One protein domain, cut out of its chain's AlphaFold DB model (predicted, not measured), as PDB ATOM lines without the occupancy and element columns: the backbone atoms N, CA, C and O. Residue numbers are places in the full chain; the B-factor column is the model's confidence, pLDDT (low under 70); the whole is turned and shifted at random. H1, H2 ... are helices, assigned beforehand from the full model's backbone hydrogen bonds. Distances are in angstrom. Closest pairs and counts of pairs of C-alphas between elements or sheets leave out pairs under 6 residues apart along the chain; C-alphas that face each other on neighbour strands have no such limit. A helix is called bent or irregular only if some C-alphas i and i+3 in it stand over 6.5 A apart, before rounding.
ATOM      1  N   LEU A   3     -29.077  26.419 -35.637       95.00
ATOM      2  CA  LEU A   3     -30.089  25.987 -36.602       95.00
ATOM      3  C   LEU A   3     -30.985  27.197 -36.874       95.00
ATOM      4  O   LEU A   3     -31.381  27.863 -35.919       95.00
ATOM      5  N   THR A   4     -31.229  27.523 -38.140       92.69
ATOM      6  CA  THR A   4     -32.107  28.636 -38.515       92.69
ATOM      7  C   THR A   4     -32.812  28.373 -39.845       92.69
ATOM      8  O   THR A   4     -32.270  27.707 -40.732       92.69
ATOM      9  N   TRP A   5     -33.998  28.956 -39.988       93.94
ATOM     10  CA  TRP A   5     -34.759  29.052 -41.235       93.94
ATOM     11  C   TRP A   5     -34.307  30.233 -42.114       93.94
ATOM     12  O   TRP A   5     -34.730  30.340 -43.262       93.94
ATOM     13  N   ASP A   6     -33.446  31.117 -41.595       95.31
ATOM     14  CA  ASP A   6     -32.846  32.206 -42.367       95.31
ATOM     15  C   ASP A   6     -31.939  31.684 -43.486       95.31
ATOM     16  O   ASP A   6     -31.372  30.592 -43.406       95.31
ATOM     17  N   ASN A   7     -31.684  32.545 -44.473       96.38
ATOM     18  CA  ASN A   7     -30.741  32.241 -45.543       96.38
ATOM     19  C   ASN A   7     -29.286  32.066 -45.040       96.38
ATOM     20  O   ASN A   7     -28.890  32.669 -44.031       96.38
ATOM     21  N   PRO A   8     -28.423  31.334 -45.777       96.94
ATOM     22  CA  PRO A   8     -27.062  31.006 -45.351       96.94
ATOM     23  C   PRO A   8     -26.189  32.225 -45.067       96.94
ATOM     24  O   PRO A   8     -25.327  32.179 -44.186       96.94
ATOM     25  N   ARG A   9     -26.418  33.340 -45.774       97.12
ATOM     26  CA  ARG A   9     -25.679  34.590 -45.554       97.12
ATOM     27  C   ARG A   9     -26.035  35.199 -44.199       97.12
ATOM     28  O   ARG A   9     -25.133  35.581 -43.454       97.12
ATOM     29  N   ALA A  10     -27.324  35.285 -43.883       97.12
ATOM     30  CA  ALA A  10     -27.805  35.792 -42.602       97.12
ATOM     31  C   ALA A  10     -27.363  34.887 -41.441       97.12
ATOM     32  O   ALA A  10     -26.771  35.382 -40.480       97.12
ATOM     33  N   GLY A  11     -27.531  33.567 -41.576       96.44
ATOM     34  CA  GLY A  11     -27.105  32.596 -40.563       96.44
ATOM     35  C   GLY A  11     -25.601  32.649 -40.273       96.44
ATOM     36  O   GLY A  11     -25.195  32.696 -39.112       96.44
ATOM     37  N   SER A  12     -24.765  32.725 -41.315       96.25
ATOM     38  CA  SER A  12     -23.305  32.829 -41.156       96.25
ATOM     39  C   SER A  12     -22.896  34.122 -40.454       96.25
ATOM     40  O   SER A  12     -22.028  34.113 -39.581       96.25
ATOM     41  N   ARG A  13     -23.545  35.243 -40.797       96.31
ATOM     42  CA  ARG A  13     -23.280  36.539 -40.163       96.31
ATOM     43  C   ARG A  13     -23.637  36.527 -38.677       96.31
ATOM     44  O   ARG A  13     -22.865  37.050 -37.878       96.31
ATOM     45  N   LEU A  14     -24.776  35.937 -38.312       94.88
ATOM     46  CA  LEU A  14     -25.191  35.815 -36.914       94.88
ATOM     47  C   LEU A  14     -24.201  34.956 -36.123       94.88
ATOM     48  O   LEU A  14     -23.723  35.379 -35.076       94.88
ATOM     49  N   ALA A  15     -23.849  33.783 -36.648       96.25
ATOM     50  CA  ALA A  15     -22.956  32.849 -35.973       96.25
ATOM     51  C   ALA A  15     -21.546  33.406 -35.749       96.25
ATOM     52  O   ALA A  15     -20.987  33.226 -34.666       96.25
ATOM     53  N   ALA A  16     -21.006  34.137 -36.729       95.94
ATOM     54  CA  ALA A  16     -19.725  34.825 -36.593       95.94
ATOM     55  C   ALA A  16     -19.741  35.862 -35.456       95.94
ATOM     56  O   ALA A  16     -18.753  36.003 -34.740       95.94
ATOM     57  N   GLY A  17     -20.869  36.551 -35.250       96.12
ATOM     58  CA  GLY A  17     -21.019  37.561 -34.199       96.12
ATOM     59  C   GLY A  17     -21.028  37.008 -32.770       96.12
ATOM     60  O   GLY A  17     -20.810  37.769 -31.832       96.12
ATOM     61  N   VAL A  18     -21.263  35.703 -32.593       95.69
ATOM     62  CA  VAL A  18     -21.367  35.048 -31.274       95.69
ATOM     63  C   VAL A  18     -20.461  33.817 -31.134       95.69
ATOM     64  O   VAL A  18     -20.679  32.989 -30.254       95.69
ATOM     65  N   ALA A  19     -19.450  33.687 -32.000       95.50
ATOM     66  CA  ALA A  19     -18.473  32.591 -31.993       95.50
ATOM     67  C   ALA A  19     -19.097  31.176 -32.050       95.50
ATOM     68  O   ALA A  19     -18.640  30.247 -31.384       95.50
ATOM     69  N   ILE A  20     -20.143  30.992 -32.863       95.75
ATOM     70  CA  ILE A  20     -20.704  29.664 -33.148       95.75
ATOM     71  C   ILE A  20     -20.013  29.078 -34.386       95.75
ATOM     72  O   ILE A  20     -20.187  29.576 -35.491       95.75
ATOM     73  N   GLU A  21     -19.293  27.967 -34.213       92.06
ATOM     74  CA  GLU A  21     -18.529  27.324 -35.300       92.06
ATOM     75  C   GLU A  21     -19.385  26.543 -36.313       92.06
ATOM     76  O   GLU A  21     -18.984  26.361 -37.458       92.06
ATOM     77  N   GLY A  22     -20.567  26.062 -35.915       93.25
ATOM     78  CA  GLY A  22     -21.437  25.249 -36.771       93.25
ATOM     79  C   GLY A  22     -22.764  25.937 -37.057       93.25
ATOM     80  O   GLY A  22     -23.493  26.240 -36.110       93.25
ATOM     81  N   VAL A  23     -23.104  26.118 -38.335       95.81
ATOM     82  CA  VAL A  23     -24.370  26.718 -38.788       95.81
ATOM     83  C   VAL A  23     -25.048  25.809 -39.797       95.81
ATOM     84  O   VAL A  23     -24.416  25.328 -40.736       95.81
ATOM     85  N   ARG A  24     -26.353  25.612 -39.628       95.69
ATOM     86  CA  ARG A  24     -27.232  25.068 -40.661       95.69
ATOM     87  C   ARG A  24     -28.381  26.050 -40.873       95.69
ATOM     88  O   ARG A  24     -29.050  26.420 -39.915       95.69
ATOM     89  N   ALA A  25     -28.528  26.487 -42.115       96.38
ATOM     90  CA  ALA A  25     -29.443  27.532 -42.561       96.38
ATOM     91  C   ALA A  25     -30.412  26.973 -43.617       96.38
ATOM     92  O   ALA A  25     -30.231  25.827 -44.041       96.38
ATOM     93  N   ASP A  26     -31.403  27.768 -44.032       96.12
ATOM     94  CA  ASP A  26     -32.505  27.354 -44.920       96.12
ATOM     95  C   ASP A  26     -33.236  26.090 -44.428       96.12
ATOM     96  O   ASP A  26     -33.678  25.254 -45.218       96.12
ATOM     97  N   LEU A  27     -33.329  25.894 -43.110       94.25
ATOM     98  CA  LEU A  27     -33.951  24.695 -42.560       94.25
ATOM     99  C   LEU A  27     -35.474  24.810 -42.554       94.25
ATOM    100  O   LEU A  27     -36.041  25.810 -42.112       94.25
ATOM    101  N   LEU A  28     -36.144  23.736 -42.973       93.81
ATOM    102  CA  LEU A  28     -37.554  23.538 -42.659       93.81
ATOM    103  C   LEU A  28     -37.693  23.047 -41.207       93.81
ATOM    104  O   LEU A  28     -36.766  22.420 -40.681       93.81
ATOM    105  N   PRO A  29     -38.865  23.217 -40.567       90.44
ATOM    106  CA  PRO A  29     -39.079  22.761 -39.190       90.44
ATOM    107  C   PRO A  29     -38.721  21.282 -38.962       90.44
ATOM    108  O   PRO A  29     -38.106  20.920 -37.957       90.44
ATOM    109  N   GLN A  30     -39.043  20.401 -39.916       93.00
ATOM    110  CA  GLN A  30     -38.664  18.987 -39.840       93.00
ATOM    111  C   GLN A  30     -37.149  18.745 -39.912       93.00
ATOM    112  O   GLN A  30     -36.659  17.800 -39.286       93.00
ATOM    113  N   ASP A  31     -36.397  19.580 -40.631       94.44
ATOM    114  CA  ASP A  31     -34.946  19.440 -40.756       94.44
ATOM    115  C   ASP A  31     -34.243  19.844 -39.460       94.44
ATOM    116  O   ASP A  31     -33.304  19.170 -39.021       94.44
ATOM    117  N   GLU A  32     -34.729  20.898 -38.801       91.25
ATOM    118  CA  GLU A  32     -34.272  21.295 -37.467       91.25
ATOM    119  C   GLU A  32     -34.482  20.151 -36.468       91.25
ATOM    120  O   GLU A  32     -33.524  19.678 -35.847       91.25
ATOM    121  N   MET A  33     -35.702  19.610 -36.401       92.62
ATOM    122  CA  MET A  33     -36.043  18.497 -35.507       92.62
ATOM    123  C   MET A  33     -35.261  17.219 -35.821       92.62
ATOM    124  O   MET A  33     -34.825  16.512 -34.911       92.62
ATOM    125  N   GLY A  34     -35.038  16.916 -37.102       95.25
ATOM    126  CA  GLY A  34     -34.194  15.795 -37.517       95.25
ATOM    127  C   GLY A  34     -32.746  15.954 -37.052       95.25
ATOM    128  O   GLY A  34     -32.071  14.969 -36.757       95.25
ATOM    129  N   THR A  35     -32.268  17.191 -36.935       94.62
ATOM    130  CA  THR A  35     -30.925  17.495 -36.431       94.62
ATOM    131  C   THR A  35     -30.825  17.307 -34.928       94.62
ATOM    132  O   THR A  35     -29.874  16.678 -34.467       94.62
ATOM    133  N   VAL A  36     -31.817  17.795 -34.180       93.19
ATOM    134  CA  VAL A  36     -31.911  17.593 -32.726       93.19
ATOM    135  C   VAL A  36     -31.892  16.101 -32.406       93.19
ATOM    136  O   VAL A  36     -31.013  15.651 -31.677       93.19
ATOM    137  N   LYS A  37     -32.750  15.314 -33.065       94.88
ATOM    138  CA  LYS A  37     -32.805  13.855 -32.879       94.88
ATOM    139  C   LYS A  37     -31.469  13.171 -33.165       94.88
ATOM    140  O   LYS A  37     -31.043  12.316 -32.400       94.88
ATOM    141  N   LYS A  38     -30.773  13.553 -34.244       95.19
ATOM    142  CA  LYS A  38     -29.444  12.995 -34.566       95.19
ATOM    143  C   LYS A  38     -28.418  13.286 -33.472       95.19
ATOM    144  O   LYS A  38     -27.627  12.407 -33.146       95.19
ATOM    145  N   LEU A  39     -28.426  14.498 -32.915       93.88
ATOM    146  CA  LEU A  39     -27.536  14.883 -31.819       93.88
ATOM    147  C   LEU A  39     -27.856  14.097 -30.539       93.88
ATOM    148  O   LEU A  39     -26.944  13.579 -29.894       93.88
ATOM    149  N   GLU A  40     -29.136  13.938 -30.214       95.44
ATOM    150  CA  GLU A  40     -29.584  13.130 -29.075       95.44
ATOM    151  C   GLU A  40     -29.204  11.652 -29.232       95.44
ATOM    152  O   GLU A  40     -28.693  11.049 -28.289       95.44
ATOM    153  N   CYS A  41     -29.348  11.079 -30.433       97.12
ATOM    154  CA  CYS A  41     -28.955   9.696 -30.722       97.12
ATOM    155  C   CYS A  41     -27.458   9.430 -30.511       97.12
ATOM    156  O   CYS A  41     -27.087   8.310 -30.174       97.12
ATOM    157  N   VAL A  42     -26.595  10.439 -30.679       96.69
ATOM    158  CA  VAL A  42     -25.154  10.325 -30.385       96.69
ATOM    159  C   VAL A  42     -24.812  10.720 -28.940       96.69
ATOM    160  O   VAL A  42     -23.658  11.004 -28.622       96.69
ATOM    161  N   GLY A  43     -25.813  10.754 -28.053       96.44
ATOM    162  CA  GLY A  43     -25.656  10.990 -26.618       96.44
ATOM    163  C   GLY A  43     -25.454  12.455 -26.228       96.44
ATOM    164  O   GLY A  43     -25.082  12.739 -25.087       96.44
TER     165      GLY A  43
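AT A GLANCE: This is residues 3 to 43 of the 51 residues of an uncharacterized protein of Streptomyces broussonetiae (UniProt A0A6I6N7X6). Two helices, H1 and H2, stand separately at the two ends of a flat, open arrangement, and the long link between them, residues 18 to 28, folds back from the end of H1 and runs through the space between the helices. The last residues of H2 and the two after it, residues 37 to 43, stick out at one side. The printed part has 41 residues with two named helices, H1 then H2, and no named strand; its class is all helix. It is only just loose, close to compact, with a radius of gyration of the C-alphas of 11.0 A, and its C-alphas span 29 by 21 by 9 A.

HOW THE PARTS SIT: Residues 3 to 7 come before H1, residues 8 to 17. A long link of 11 residues follows, residues 18 to 28, and leads to H2, residues 29 to 41. H1 and H2 are apart, with no C-alpha of the one within 8 A of the other. In both H1 and H2, every O i to N i+4 pair is within hydrogen-bond range. Neither helix is bent or irregular. Residues 37 to 43 stand free, of which 37 to 41 belong to H2.

IN THESE COORDINATES: The printed part begins with C-alpha 3 at (-30.089, 25.987, -36.602). H1 runs from Pro 8, with its C-alpha at (-27.062, 31.006, -45.351), to Gly 17, and measures 14.3 A from first to last C-alpha. H2, the longest helix with 13 residues, runs from Pro 29 to Cys 41, with C-alpha 41 at (-28.955, 9.696, -30.722), and measures 18.6 A.

THE WHOLE: The two C-alphas farthest apart are those of Arg 9 and Gly 43, at 30.3 A. The C-alphas of Leu 3 and Gly 43, the first and last printed residues, are 18.6 A apart. The printed part has no cut. The mean pLDDT of the printed part is 95.0, and no printed residue is under 70.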